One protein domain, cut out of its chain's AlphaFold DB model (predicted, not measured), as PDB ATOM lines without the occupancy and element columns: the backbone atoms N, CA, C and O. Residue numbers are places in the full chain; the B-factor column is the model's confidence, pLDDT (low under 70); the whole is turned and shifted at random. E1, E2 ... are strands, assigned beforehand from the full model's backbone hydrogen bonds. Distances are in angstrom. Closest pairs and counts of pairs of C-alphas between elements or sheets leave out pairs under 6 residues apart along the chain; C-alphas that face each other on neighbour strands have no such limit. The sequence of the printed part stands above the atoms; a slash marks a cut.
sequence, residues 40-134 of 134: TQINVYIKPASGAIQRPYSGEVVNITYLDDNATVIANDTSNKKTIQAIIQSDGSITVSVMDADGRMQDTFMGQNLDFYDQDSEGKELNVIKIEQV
ATOM      1  N   THR A  40      -9.868 -17.746 -27.547       83.38
ATOM      2  CA  THR A  40      -9.364 -18.119 -26.216       83.38
ATOM      3  C   THR A  40      -9.514 -19.607 -25.917       83.38
ATOM      4  O   THR A  40      -8.814 -20.128 -25.045       83.38
ATOM      5  N   GLN A  41     -10.360 -20.328 -26.663       86.38
ATOM      6  CA  GLN A  41     -10.616 -21.743 -26.413       86.38
ATOM      7  C   GLN A  41     -10.819 -22.552 -27.701       86.38
ATOM      8  O   GLN A  41     -11.499 -22.129 -28.636       86.38
ATOM      9  N   ILE A  42     -10.266 -23.768 -27.721       83.56
ATOM     10  CA  ILE A  42     -10.592 -24.795 -28.716       83.56
ATOM     11  C   ILE A  42     -11.378 -25.902 -28.034       83.56
ATOM     12  O   ILE A  42     -10.914 -26.509 -27.067       83.56
ATOM     13  N   ASN A  43     -12.529 -26.239 -28.602       84.31
ATOM     14  CA  ASN A  43     -13.299 -27.406 -28.216       84.31
ATOM     15  C   ASN A  43     -13.442 -28.351 -29.411       84.31
ATOM     16  O   ASN A  43     -13.937 -27.975 -30.473       84.31
ATOM     17  N   VAL A  44     -13.041 -29.605 -29.223       80.81
ATOM     18  CA  VAL A  44     -13.242 -30.655 -30.225       80.81
ATOM     19  C   VAL A  44     -14.483 -31.433 -29.844       80.81
ATOM     20  O   VAL A  44     -14.570 -31.959 -28.732       80.81
ATOM     21  N   TYR A  45     -15.423 -31.536 -30.775       79.56
ATOM     22  CA  TYR A  45     -16.644 -32.295 -30.604       79.56
ATOM     23  C   TYR A  45     -16.782 -33.383 -31.664       79.56
ATOM     24  O   TYR A  45     -16.437 -33.217 -32.832       79.56
ATOM     25  N   ILE A  46     -17.348 -34.508 -31.252       70.75
ATOM     26  CA  ILE A  46     -17.703 -35.607 -32.144       70.75
ATOM     27  C   ILE A  46     -19.222 -35.711 -32.124       70.75
ATOM     28  O   ILE A  46     -19.813 -35.962 -31.071       70.75
ATOM     29  N   LYS A  47     -19.861 -35.503 -33.278       70.56
ATOM     30  CA  LYS A  47     -21.293 -35.732 -33.476       70.56
ATOM     31  C   LYS A  47     -21.476 -37.052 -34.237       70.56
ATOM     32  O   LYS A  47     -21.391 -37.056 -35.466       70.56
ATOM     33  N   PRO A  48     -21.703 -38.179 -33.541       62.56
ATOM     34  CA  PRO A  48     -22.010 -39.441 -34.207       62.56
ATOM     35  C   PRO A  48     -23.366 -39.362 -34.925       62.56
ATOM     36  O   PRO A  48     -24.265 -38.640 -34.492       62.56
ATOM     37  N   ALA A  49     -23.534 -40.140 -35.998       62.47
ATOM     38  CA  ALA A  49     -24.760 -40.183 -36.806       62.47
ATOM     39  C   ALA A  49     -25.995 -40.592 -35.985       62.47
ATOM     40  O   ALA A  49     -27.109 -40.133 -36.227       62.47
ATOM     41  N   SER A  50     -25.788 -41.447 -34.985       61.41
ATOM     42  CA  SER A  50     -26.810 -41.919 -34.059       61.41
ATOM     43  C   SER A  50     -26.292 -41.827 -32.623       61.41
ATOM     44  O   SER A  50     -25.887 -42.810 -32.009       61.41
ATOM     45  N   GLY A  51     -26.280 -40.621 -32.057       67.25
ATOM     46  CA  GLY A  51     -25.907 -40.452 -30.655       67.25
ATOM     47  C   GLY A  51     -25.846 -39.005 -30.193       67.25
ATOM     48  O   GLY A  51     -26.123 -38.071 -30.942       67.25
ATOM     49  N   ALA A  52     -25.489 -38.831 -28.923       71.62
ATOM     50  CA  ALA A  52     -25.232 -37.515 -28.360       71.62
ATOM     51  C   ALA A  52     -23.878 -36.976 -28.842       71.62
ATOM     52  O   ALA A  52     -22.926 -37.740 -29.019       71.62
ATOM     53  N   ILE A  53     -23.793 -35.654 -28.997       74.62
ATOM     54  CA  ILE A  53     -22.525 -34.956 -29.216       74.62
ATOM     55  C   ILE A  53     -21.614 -35.208 -28.011       74.62
ATOM     56  O   ILE A  53     -22.025 -35.038 -26.863       74.62
ATOM     57  N   GLN A  54     -20.372 -35.595 -28.276       79.81
ATOM     58  CA  GLN A  54     -19.329 -35.777 -27.271       79.81
ATOM     59  C   GLN A  54     -18.291 -34.666 -27.395       79.81
ATOM     60  O   GLN A  54     -18.043 -34.187 -28.498       79.81
ATOM     61  N   ARG A  55     -17.660 -34.281 -26.280       86.06
ATOM     62  CA  ARG A  55     -16.541 -33.326 -26.249       86.06
ATOM     63  C   ARG A  55     -15.298 -34.006 -25.671       86.06
ATOM     64  O   ARG A  55     -15.065 -33.881 -24.468       86.06
ATOM     65  N   PRO A  56     -14.547 -34.775 -26.475       83.75
ATOM     66  CA  PRO A  56     -13.363 -35.486 -25.992       83.75
ATOM     67  C   PRO A  56     -12.236 -34.552 -25.541       83.75
ATOM     68  O   PRO A  56     -11.495 -34.919 -24.634       83.75
ATOM     69  N   TYR A  57     -12.123 -33.357 -26.135       89.94
ATOM     70  CA  TYR A  57     -11.022 -32.432 -25.865       89.94
ATOM     71  C   TYR A  57     -11.499 -30.987 -25.746       89.94
ATOM     72  O   TYR A  57     -12.349 -30.530 -26.515       89.94
ATOM     73  N   SER A  58     -10.929 -30.264 -24.785       91.81
ATOM     74  CA  SER A  58     -11.155 -28.833 -24.584       91.81
ATOM     75  C   SER A  58      -9.877 -28.203 -24.049       91.81
ATOM     76  O   SER A  58      -9.368 -28.633 -23.017       91.81
ATOM     77  N   GLY A  59      -9.339 -27.220 -24.764       92.50
ATOM     78  CA  GLY A  59      -8.080 -26.585 -24.403       92.50
ATOM     79  C   GLY A  59      -8.169 -25.070 -24.411       92.50
ATOM     80  O   GLY A  59      -8.779 -24.483 -25.304       92.50
ATOM     81  N   GLU A  60      -7.504 -24.455 -23.440       93.62
ATOM     82  CA  GLU A  60      -7.268 -23.011 -23.412       93.62
ATOM     83  C   GLU A  60      -6.150 -22.669 -24.394       93.62
ATOM     84  O   GLU A  60      -5.099 -23.321 -24.397       93.62
ATOM     85  N   VAL A  61      -6.379 -21.669 -25.240       92.44
ATOM     86  CA  VAL A  61      -5.403 -21.237 -26.239       92.44
ATOM     87  C   VAL A  61      -4.208 -20.593 -25.557       92.44
ATOM     88  O   VAL A  61      -4.338 -19.704 -24.721       92.44
ATOM     89  N   VAL A  62      -3.020 -21.046 -25.946       94.31
ATOM     90  CA  VAL A  62      -1.742 -20.523 -25.454       94.31
ATOM     91  C   VAL A  62      -0.972 -19.763 -26.520       94.31
ATOM     92  O   VAL A  62      -0.132 -18.932 -26.186       94.31
ATOM     93  N   ASN A  63      -1.222 -20.053 -27.796       92.06
ATOM     94  CA  ASN A  63      -0.572 -19.363 -28.897       92.06
ATOM     95  C   ASN A  63      -1.414 -19.448 -30.166       92.06
ATOM     96  O   ASN A  63      -1.991 -20.495 -30.458       92.06
ATOM     97  N   ILE A  64      -1.389 -18.381 -30.959       89.94
ATOM     98  CA  ILE A  64      -1.929 -18.371 -32.314       89.94
ATOM     99  C   ILE A  64      -0.862 -17.813 -33.246       89.94
ATOM    100  O   ILE A  64      -0.285 -16.759 -32.983       89.94
ATOM    101  N   THR A  65      -0.605 -18.522 -34.335       91.56
ATOM    102  CA  THR A  65       0.303 -18.101 -35.395       91.56
ATOM    103  C   THR A  65      -0.482 -17.987 -36.687       91.56
ATOM    104  O   THR A  65      -1.075 -18.965 -37.129       91.56
ATOM    105  N   TYR A  66      -0.438 -16.821 -37.316       88.38
ATOM    106  CA  TYR A  66      -1.028 -16.592 -38.631       88.38
ATOM    107  C   TYR A  66       0.084 -16.634 -39.675       88.38
ATOM    108  O   TYR A  66       1.122 -15.991 -39.502       88.38
ATOM    109  N   LEU A  67      -0.107 -17.430 -40.723       89.19
ATOM    110  CA  LEU A  67       0.811 -17.525 -41.850       89.19
ATOM    111  C   LEU A  67      -0.004 -17.531 -43.138       89.19
ATOM    112  O   LEU A  67      -0.798 -18.446 -43.363       89.19
ATOM    113  N   ASP A  68       0.231 -16.521 -43.972       87.50
ATOM    114  CA  ASP A  68      -0.600 -16.220 -45.136       87.50
ATOM    115  C   ASP A  68      -2.084 -16.150 -44.724       87.50
ATOM    116  O   ASP A  68      -2.417 -15.476 -43.748       87.50
ATOM    117  N   ASP A  69      -2.951 -16.886 -45.418       86.00
ATOM    118  CA  ASP A  69      -4.388 -16.951 -45.138       86.00
ATOM    119  C   ASP A  69      -4.764 -18.081 -44.153       86.00
ATOM    120  O   ASP A  69      -5.937 -18.430 -44.015       86.00
ATOM    121  N   ASN A  70      -3.780 -18.689 -43.482       88.81
ATOM    122  CA  ASN A  70      -3.990 -19.799 -42.554       88.81
ATOM    123  C   ASN A  70      -3.665 -19.394 -41.111       88.81
ATOM    124  O   ASN A  70      -2.760 -18.599 -40.848       88.81
ATOM    125  N   ALA A  71      -4.342 -20.024 -40.152       89.25
ATOM    126  CA  ALA A  71      -4.061 -19.868 -38.730       89.25
ATOM    127  C   ALA A  71      -3.687 -21.209 -38.091       89.25
ATOM    128  O   ALA A  71      -4.312 -22.238 -38.330       89.25
ATOM    129  N   THR A  72      -2.660 -21.201 -37.250       92.00
ATOM    130  CA  THR A  72      -2.285 -22.318 -36.382       92.00
ATOM    131  C   THR A  72      -2.522 -21.915 -34.939       92.00
ATOM    132  O   THR A  72      -1.871 -21.008 -34.432       92.00
ATOM    133  N   VAL A  73      -3.420 -22.611 -34.258       91.75
ATOM    134  CA  VAL A  73      -3.765 -22.368 -32.859       91.75
ATOM    135  C   VAL A  73      -3.230 -23.519 -32.013       91.75
ATOM    136  O   VAL A  73      -3.457 -24.686 -32.327       91.75
ATOM    137  N   ILE A  74      -2.529 -23.201 -30.930       93.81
ATOM    138  CA  ILE A  74      -2.069 -24.161 -29.926       93.81
ATOM    139  C   ILE A  74      -2.860 -23.923 -28.649       93.81
ATOM    140  O   ILE A  74      -2.912 -22.799 -28.152       93.81
ATOM    141  N   ALA A  75      -3.441 -24.987 -28.107       94.06
ATOM    142  CA  ALA A  75      -4.197 -24.975 -26.867       94.06
ATOM    143  C   ALA A  75      -3.798 -26.134 -25.949       94.06
ATOM    144  O   ALA A  75      -3.363 -27.189 -26.410       94.06
ATOM    145  N   ASN A  76      -3.977 -25.953 -24.643       95.38
ATOM    146  CA  ASN A  76      -3.668 -26.964 -23.637       95.38
ATOM    147  C   ASN A  76      -4.942 -27.460 -22.954       95.38
ATOM    148  O   ASN A  76      -5.626 -26.700 -22.269       95.38
ATOM    149  N   ASP A  77      -5.223 -28.756 -23.085       95.19
ATOM    150  CA  ASP A  77      -6.239 -29.447 -22.291       95.19
ATOM    151  C   ASP A  77      -5.584 -29.952 -21.003       95.19
ATOM    152  O   ASP A  77      -4.986 -31.034 -20.938       95.19
ATOM    153  N   THR A  78      -5.667 -29.126 -19.965       93.38
ATOM    154  CA  THR A  78      -5.080 -29.418 -18.653       93.38
ATOM    155  C   THR A  78      -5.736 -30.621 -17.978       93.38
ATOM    156  O   THR A  78      -5.065 -31.341 -17.236       93.38
ATOM    157  N   SER A  79      -7.014 -30.887 -18.270       91.75
ATOM    158  CA  SER A  79      -7.775 -31.982 -17.667       91.75
ATOM    159  C   SER A  79      -7.296 -33.350 -18.156       91.75
ATOM    160  O   SER A  79      -7.090 -34.263 -17.354       91.75
ATOM    161  N   ASN A  80      -7.012 -33.459 -19.456       91.31
ATOM    162  CA  ASN A  80      -6.551 -34.689 -20.097       91.31
ATOM    163  C   ASN A  80      -5.027 -34.746 -20.286       91.31
ATOM    164  O   ASN A  80      -4.503 -35.744 -20.791       91.31
ATOM    165  N   LYS A  81      -4.306 -33.689 -19.875       94.19
ATOM    166  CA  LYS A  81      -2.859 -33.510 -20.086       94.19
ATOM    167  C   LYS A  81      -2.484 -33.670 -21.562       94.19
ATOM    168  O   LYS A  81      -1.577 -34.435 -21.901       94.19
ATOM    169  N   LYS A  82      -3.223 -32.981 -22.434       95.88
ATOM    170  CA  LYS A  82      -3.017 -32.999 -23.887       95.88
ATOM    171  C   LYS A  82      -2.671 -31.614 -24.415       95.88
ATOM    172  O   LYS A  82      -3.142 -30.607 -23.892       95.88
ATOM    173  N   THR A  83      -1.891 -31.595 -25.488       96.38
ATOM    174  CA  THR A  83      -1.712 -30.413 -26.336       96.38
ATOM    175  C   THR A  83      -2.594 -30.573 -27.565       96.38
ATOM    176  O   THR A  83      -2.578 -31.624 -28.205       96.38
ATOM    177  N   ILE A  84      -3.356 -29.541 -27.895       94.94
ATOM    178  CA  ILE A  84      -4.225 -29.475 -29.064       94.94
ATOM    179  C   ILE A  84      -3.600 -28.481 -30.041       94.94
ATOM    180  O   ILE A  84      -3.338 -27.337 -29.680       94.94
ATOM    181  N   GLN A  85      -3.373 -28.906 -31.277       94.44
ATOM    182  CA  GLN A  85      -2.974 -28.034 -32.376       94.44
ATOM    183  C   GLN A  85      -4.094 -28.013 -33.408       94.44
ATOM    184  O   GLN A  85      -4.430 -29.063 -33.944       94.44
ATOM    185  N   ALA A  86      -4.645 -26.840 -33.702       92.06
ATOM    186  CA  ALA A  86      -5.589 -26.639 -34.792       92.06
ATOM    187  C   ALA A  86      -4.917 -25.869 -35.930       92.06
ATOM    188  O   ALA A  86      -4.299 -24.835 -35.695       92.06
ATOM    189  N   ILE A  87      -5.054 -26.361 -37.155       91.69
ATOM    190  CA  ILE A  87      -4.686 -25.661 -38.383       91.69
ATOM    191  C   ILE A  87      -5.990 -25.314 -39.089       91.69
ATOM    192  O   ILE A  87      -6.725 -26.214 -39.492       91.69
ATOM    193  N   ILE A  88      -6.264 -24.022 -39.204       88.94
ATOM    194  CA  ILE A  88      -7.430 -23.437 -39.860       88.94
ATOM    195  C   ILE A  88      -6.954 -22.917 -41.211       88.94
ATOM    196  O   ILE A  88      -6.039 -22.093 -41.268       88.94
ATOM    197  N   GLN A  89      -7.542 -23.429 -42.282       89.50
ATOM    198  CA  GLN A  89      -7.227 -23.007 -43.638       89.50
ATOM    199  C   GLN A  89      -8.171 -21.894 -44.091       89.50
ATOM    200  O   GLN A  89      -9.278 -21.747 -43.568       89.50
ATOM    201  N   SER A  90      -7.748 -21.140 -45.100       85.81
ATOM    202  CA  SER A  90      -8.524 -20.033 -45.671       85.81
ATOM    203  C   SER A  90      -9.879 -20.439 -46.256       85.81
ATOM    204  O   SER A  90     -10.793 -19.621 -46.339       85.81
ATOM    205  N   ASP A  91     -10.037 -21.710 -46.628       84.31
ATOM    206  CA  ASP A  91     -11.297 -22.288 -47.096       84.31
ATOM    207  C   ASP A  91     -12.247 -22.706 -45.953       84.31
ATOM    208  O   ASP A  91     -13.316 -23.265 -46.204       84.31
ATOM    209  N   GLY A  92     -11.866 -22.446 -44.696       80.12
ATOM    210  CA  GLY A  92     -12.624 -22.801 -43.497       80.12
ATOM    211  C   GLY A  92     -12.451 -24.255 -43.049       80.12
ATOM    212  O   GLY A  92     -13.057 -24.664 -42.053       80.12
ATOM    213  N   SER A  93     -11.631 -25.053 -43.742       85.06
ATOM    214  CA  SER A  93     -11.282 -26.395 -43.285       85.06
ATOM    215  C   SER A  93     -10.365 -26.336 -42.064       85.06
ATOM    216  O   SER A  93      -9.481 -25.486 -41.947       85.06
ATOM    217  N   ILE A  94     -10.583 -27.252 -41.120       88.19
ATOM    218  CA  ILE A  94      -9.813 -27.337 -39.882       88.19
ATOM    219  C   ILE A  94      -9.278 -28.748 -39.705       88.19
ATOM    220  O   ILE A  94     -10.021 -29.730 -39.746       88.19
ATOM    221  N   THR A  95      -7.976 -28.840 -39.447       90.31
ATOM    222  CA  THR A  95      -7.325 -30.063 -38.972       90.31
ATOM    223  C   THR A  95      -6.885 -29.864 -37.532       90.31
ATOM    224  O   THR A  95      -6.175 -28.910 -37.235       90.31
ATOM    225  N   VAL A  96      -7.288 -30.761 -36.635       91.75
ATOM    226  CA  VAL A  96      -6.875 -30.755 -35.232       91.75
ATOM    227  C   VAL A  96      -6.059 -31.996 -34.925       91.75
ATOM    228  O   VAL A  96      -6.533 -33.114 -35.111       91.75
ATOM    229  N   SER A  97      -4.861 -31.807 -34.392       94.50
ATOM    230  CA  SER A  97      -4.017 -32.873 -33.862       94.50
ATOM    231  C   SER A  97      -3.958 -32.783 -32.344       94.50
ATOM    232  O   SER A  97      -3.736 -31.710 -31.782       94.50
ATOM    233  N   VAL A  98      -4.134 -33.922 -31.679       94.62
ATOM    234  CA  VAL A  98      -4.038 -34.027 -30.220       94.62
ATOM    235  C   VAL A  98      -2.800 -34.829 -29.867       94.62
ATOM    236  O   VAL A  98      -2.620 -35.954 -30.332       94.62
ATOM    237  N   MET A  99      -1.945 -34.247 -29.038       96.69
ATOM    238  CA  MET A  99      -0.675 -34.823 -28.614       96.69
ATOM    239  C   MET A  99      -0.664 -35.052 -27.105       96.69
ATOM    240  O   MET A  99      -1.258 -34.291 -26.338       96.69
ATOM    241  N   ASP A 100       0.010 -36.110 -26.664       95.62
ATOM    242  CA  ASP A 100       0.336 -36.296 -25.252       95.62
ATOM    243  C   ASP A 100       1.500 -35.394 -24.799       95.62
ATOM    244  O   ASP A 100       2.072 -34.633 -25.579       95.62
ATOM    245  N   ALA A 101       1.842 -35.468 -23.510       90.12
ATOM    246  CA  ALA A 101       2.917 -34.674 -22.915       90.12
ATOM    247  C   ALA A 101       4.319 -34.991 -23.475       90.12
ATOM    248  O   ALA A 101       5.217 -34.164 -23.345       90.12
ATOM    249  N   ASP A 102       4.503 -36.154 -24.109       93.81
ATOM    250  CA  ASP A 102       5.754 -36.536 -24.774       93.81
ATOM    251  C   ASP A 102       5.790 -36.054 -26.238       93.81
ATOM    252  O   ASP A 102       6.743 -36.340 -26.966       93.81
ATOM    253  N   GLY A 103       4.746 -35.353 -26.694       91.44
ATOM    254  CA  GLY A 103       4.600 -34.889 -28.069       91.44
ATOM    255  C   GLY A 103       4.177 -35.983 -29.050       91.44
ATOM    256  O   GLY A 103       4.272 -35.781 -30.261       91.44
ATOM    257  N   ARG A 104       3.713 -37.151 -28.580       94.69
ATOM    258  CA  ARG A 104       3.191 -38.185 -29.484       94.69
ATOM    259  C   ARG A 104       1.752 -37.870 -29.847       94.69
ATOM    260  O   ARG A 104       0.922 -37.619 -28.973       94.69
ATOM    261  N   MET A 105       1.453 -37.939 -31.139       95.56
ATOM    262  CA  MET A 105       0.094 -37.809 -31.650       95.56
ATOM    263  C   MET A 105      -0.763 -38.986 -31.175       95.56
ATOM    264  O   MET A 105      -0.371 -40.143 -31.318       95.56
ATOM    265  N   GLN A 106      -1.917 -38.669 -30.598       94.50
ATOM    266  CA  GLN A 106      -2.891 -39.629 -30.078       94.50
ATOM    267  C   GLN A 106      -4.136 -39.669 -30.964       94.50
ATOM    268  O   GLN A 106      -4.610 -40.751 -31.285       94.50
ATOM    269  N   ASP A 107      -4.594 -38.502 -31.425       90.00
ATOM    270  CA  ASP A 107      -5.761 -38.380 -32.297       90.00
ATOM    271  C   ASP A 107      -5.555 -37.306 -33.367       90.00
ATOM    272  O   ASP A 107      -4.744 -36.383 -33.222       90.00
ATOM    273  N   THR A 108      -6.321 -37.418 -34.452       88.94
ATOM    274  CA  THR A 108      -6.449 -36.383 -35.482       88.94
ATOM    275  C   THR A 108      -7.901 -36.262 -35.914       88.94
ATOM    276  O   THR A 108      -8.556 -37.260 -36.209       88.94
ATOM    277  N   PHE A 109      -8.384 -35.027 -35.977       85.50
ATOM    278  CA  PHE A 109      -9.731 -34.676 -36.399       85.50
ATOM    279  C   PHE A 109      -9.652 -33.752 -37.607       85.50
ATOM    280  O   PHE A 109      -8.815 -32.855 -37.661       85.50
ATOM    281  N   MET A 110     -10.540 -33.961 -38.570       84.00
ATOM    282  CA  MET A 110     -10.710 -33.083 -39.724       84.00
ATOM    283  C   MET A 110     -12.171 -32.660 -39.785       84.00
ATOM    284  O   MET A 110     -13.053 -33.509 -39.630       84.00
ATOM    285  N   GLY A 111     -12.422 -31.372 -39.992       78.81
ATOM    286  CA  GLY A 111     -13.767 -30.812 -40.007       78.81
ATOM    287  C   GLY A 111     -13.786 -29.353 -40.447       78.81
ATOM    288  O   GLY A 111     -12.871 -28.883 -41.118       78.81
ATOM    289  N   GLN A 112     -14.841 -28.646 -40.064       76.38
ATOM    290  CA  GLN A 112     -15.010 -27.205 -40.265       76.38
ATOM    291  C   GLN A 112     -15.390 -26.554 -38.932       76.38
ATOM    292  O   GLN A 112     -15.839 -27.257 -38.016       76.38
ATOM    293  N   ASN A 113     -15.221 -25.231 -38.828       74.19
ATOM    294  CA  ASN A 113     -15.777 -24.478 -37.704       74.19
ATOM    295  C   ASN A 113     -17.295 -24.425 -37.877       74.19
ATOM    296  O   ASN A 113     -17.791 -23.678 -38.716       74.19
ATOM    297  N   LEU A 114     -18.030 -25.257 -37.144       66.00
ATOM    298  CA  LEU A 114     -19.488 -25.238 -37.176       66.00
ATOM    299  C   LEU A 114     -20.001 -24.816 -35.809       66.00
ATOM    300  O   LEU A 114     -19.766 -25.490 -34.803       66.00
ATOM    301  N   ASP A 115     -20.783 -23.744 -35.792       59.41
ATOM    302  CA  ASP A 115     -21.725 -23.538 -34.709       59.41
ATOM    303  C   ASP A 115     -22.786 -24.637 -34.797       59.41
ATOM    304  O   ASP A 115     -23.351 -24.902 -35.858       59.41
ATOM    305  N   PHE A 116     -23.081 -25.295 -33.673       50.97
ATOM    306  CA  PHE A 116     -24.009 -26.435 -33.569       50.97
ATOM    307  C   PHE A 116     -25.441 -26.192 -34.093       50.97
ATOM    308  O   PHE A 116     -26.280 -27.095 -34.028       50.97
ATOM    309  N   TYR A 117     -25.730 -24.989 -34.584       45.22
ATOM    310  CA  TYR A 117     -27.001 -24.575 -35.156       45.22
ATOM    311  C   TYR A 117     -27.169 -24.935 -36.638       45.22
ATOM    312  O   TYR A 117     -28.309 -24.961 -37.093       45.22
ATOM    313  N   ASP A 118     -26.100 -25.275 -37.370       44.56
ATOM    314  CA  ASP A 118     -26.220 -25.659 -38.784       44.56
ATOM    315  C   ASP A 118     -26.524 -27.166 -38.910       44.56
ATOM    316  O   ASP A 118     -25.650 -28.036 -38.939       44.56
ATOM    317  N   GLN A 119     -27.814 -27.499 -38.813       46.03
ATOM    318  CA  GLN A 119     -28.331 -28.865 -38.661       46.03
ATOM    319  C   GLN A 119     -28.628 -29.610 -39.973       46.03
ATOM    320  O   GLN A 119     -29.297 -30.637 -39.911       46.03
ATOM    321  N   ASP A 120     -28.138 -29.188 -41.140       50.25
ATOM    322  CA  ASP A 120     -28.608 -29.770 -42.415       50.25
ATOM    323  C   ASP A 120     -27.710 -30.857 -43.033       50.25
ATOM    324  O   ASP A 120     -27.656 -31.062 -44.242       50.25
ATOM    325  N   SER A 121     -26.998 -31.618 -42.205       51.22
ATOM    326  CA  SER A 121     -26.122 -32.695 -42.672       51.22
ATOM    327  C   SER A 121     -26.741 -34.074 -42.420       51.22
ATOM    328  O   SER A 121     -26.392 -34.755 -41.455       51.22
ATOM    329  N   GLU A 122     -27.686 -34.447 -43.284       52.09
ATOM    330  CA  GLU A 122     -28.176 -35.793 -43.653       52.09
ATOM    331  C   GLU A 122     -27.556 -37.026 -42.936       52.09
ATOM    332  O   GLU A 122     -26.952 -37.892 -43.569       52.09
ATOM    333  N   GLY A 123     -27.704 -37.153 -41.614       50.53
ATOM    334  CA  GLY A 123     -27.379 -38.382 -40.874       50.53
ATOM    335  C   GLY A 123     -25.930 -38.885 -40.976       50.53
ATOM    336  O   GLY A 123     -25.705 -40.085 -40.824       50.53
ATOM    337  N   LYS A 124     -24.948 -38.015 -41.241       53.94
ATOM    338  CA  LYS A 124     -23.520 -38.391 -41.281       53.94
ATOM    339  C   LYS A 124     -22.840 -38.151 -39.933       53.94
ATOM    340  O   LYS A 124     -23.212 -37.242 -39.195       53.94
ATOM    341  N   GLU A 125     -21.828 -38.964 -39.628       54.41
ATOM    342  CA  GLU A 125     -20.879 -38.661 -38.553       54.41
ATOM    343  C   GLU A 125     -20.088 -37.413 -38.936       54.41
ATOM    344  O   GLU A 125     -19.539 -37.336 -40.037       54.41
ATOM    345  N   LEU A 126     -20.044 -36.432 -38.039       62.00
ATOM    346  CA  LEU A 126     -19.292 -35.203 -38.242       62.00
ATOM    347  C   LEU A 126     -18.379 -34.957 -37.050       62.00
ATOM    348  O   LEU A 126     -18.826 -34.891 -35.902       62.00
ATOM    349  N   ASN A 127     -17.096 -34.769 -37.338       60.59
ATOM    350  CA  ASN A 127     -16.196 -34.118 -36.402       60.59
ATOM    351  C   ASN A 127     -16.479 -32.619 -36.489       60.59
ATOM    352  O   ASN A 127     -16.282 -32.005 -37.538       60.59
ATOM    353  N   VAL A 128     -16.979 -32.048 -35.399       64.50
ATOM    354  CA  VAL A 128     -17.268 -30.621 -35.291       64.50
ATOM    355  C   VAL A 128     -16.186 -30.010 -34.422       64.50
ATOM    356  O   VAL A 128     -16.016 -30.388 -33.265       64.50
ATOM    357  N   ILE A 129     -15.435 -29.069 -34.970       70.69
ATOM    358  CA  ILE A 129     -14.451 -28.320 -34.196       70.69
ATOM    359  C   ILE A 129     -15.085 -26.968 -33.934       70.69
ATOM    360  O   ILE A 129     -15.475 -26.295 -34.879       70.69
ATOM    361  N   LYS A 130     -15.225 -26.595 -32.664       74.31
ATOM    362  CA  LYS A 130     -15.694 -25.263 -32.302       74.31
ATOM    363  C   LYS A 130     -14.527 -24.477 -31.744       74.31
ATOM    364  O   LYS A 130     -13.931 -24.858 -30.732       74.31
ATOM    365  N   ILE A 131     -14.224 -23.381 -32.413       68.12
ATOM    366  CA  ILE A 131     -13.236 -22.411 -31.969       68.12
ATOM    367  C   ILE A 131     -14.012 -21.260 -31.345       68.12
ATOM    368  O   ILE A 131     -14.777 -20.591 -32.033       68.12
ATOM    369  N   GLU A 132     -13.889 -21.092 -30.029       69.62
ATOM    370  CA  GLU A 132     -14.637 -20.071 -29.297       69.62
ATOM    371  C   GLU A 132     -13.788 -18.806 -29.170       69.62
ATOM    372  O   GLU A 132     -12.680 -18.825 -28.620       69.62
ATOM    373  N   GLN A 133     -14.329 -17.717 -29.712       58.56
ATOM    374  CA  GLN A 133     -13.867 -16.362 -29.442       58.56
ATOM    375  C   GLN A 133     -14.547 -15.859 -28.158       58.56
ATOM    376  O   GLN A 133     -15.724 -16.171 -27.946       58.56
ATOM    377  N   VAL A 134     -13.835 -15.138 -27.287       50.62
ATOM    378  CA  VAL A 134     -14.381 -14.607 -26.016       50.62
ATOM    379  C   VAL A 134     -14.133 -13.118 -25.901       50.62
ATOM    380  O   VAL A 134     -12.975 -12.718 -26.131       50.62
TER     381      VAL A 134
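AT A GLANCE: This is residues 40 to 134 of the 134 residues of an uncharacterized protein of Coxiellaceae bacterium (UniProt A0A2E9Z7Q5). Seven strands wrap into a small barrel, with the weakest seam between E6 and E7. E1 to E6 form a meander, each strand the antiparallel neighbour of the one before, and E7 closes the ring beside E1. The printed part has 95 residues, no named helix and seven strands, E1 to E7, in a mixed sheet; the class is all strand. It is compact, with a radius of gyration of the C-alphas of 13.2 A and spans of 36 by 31 by 25 A.

IN THESE COORDINATES: E1, residues 40 to 47, begins with C-alpha 40 at (-9.364, -18.119, -26.216). E2, residues 54 to 67, is the longest at 30.8 A and bends by 81 degrees at residue 62. E3 is residues 70 to 77, 22.6 A; E4 82 to 88; E5 93 to 99. E6, residues 105 to 113, bends by 55 degrees at residue 110. E7, residues 126 to 133, ends with C-alpha 133 at (-13.867, -16.362, -29.442).

HOW THE PARTS SIT: E1 and E2 form a hairpin, with N 44 and O 57 at 2.9 A. E2 is staggered, pairing with E1 over residues 54 to 60 and with E3 over 60 to 67, where N 65 and O 72 are 2.8 A apart. The hairpins E3 and E4, E4 and E5, and E5 and E6 have N 75 and O 84 at 2.8 A, N 85 and O 97 at 2.9 A, and N 96 and O 109 at 2.8 A. E6 and E7 are parallel; C-alphas 113 and 129 face each other at 5.4 A, with no N and O pair within hydrogen-bond range. E7 and E1 are antiparallel, with N 45 and O 128 at 2.8 A.

THE WHOLE: The two farthest C-alphas, of Asp 102 and Asp 120, are 39.2 A apart. The printed part has no cut. The link from E6 to E7, residues 114 to 125, is long. Mean pLDDT of the printed part is 80.5; residues 48 to 51, 114 to 128 and 131 to 134 are under 70.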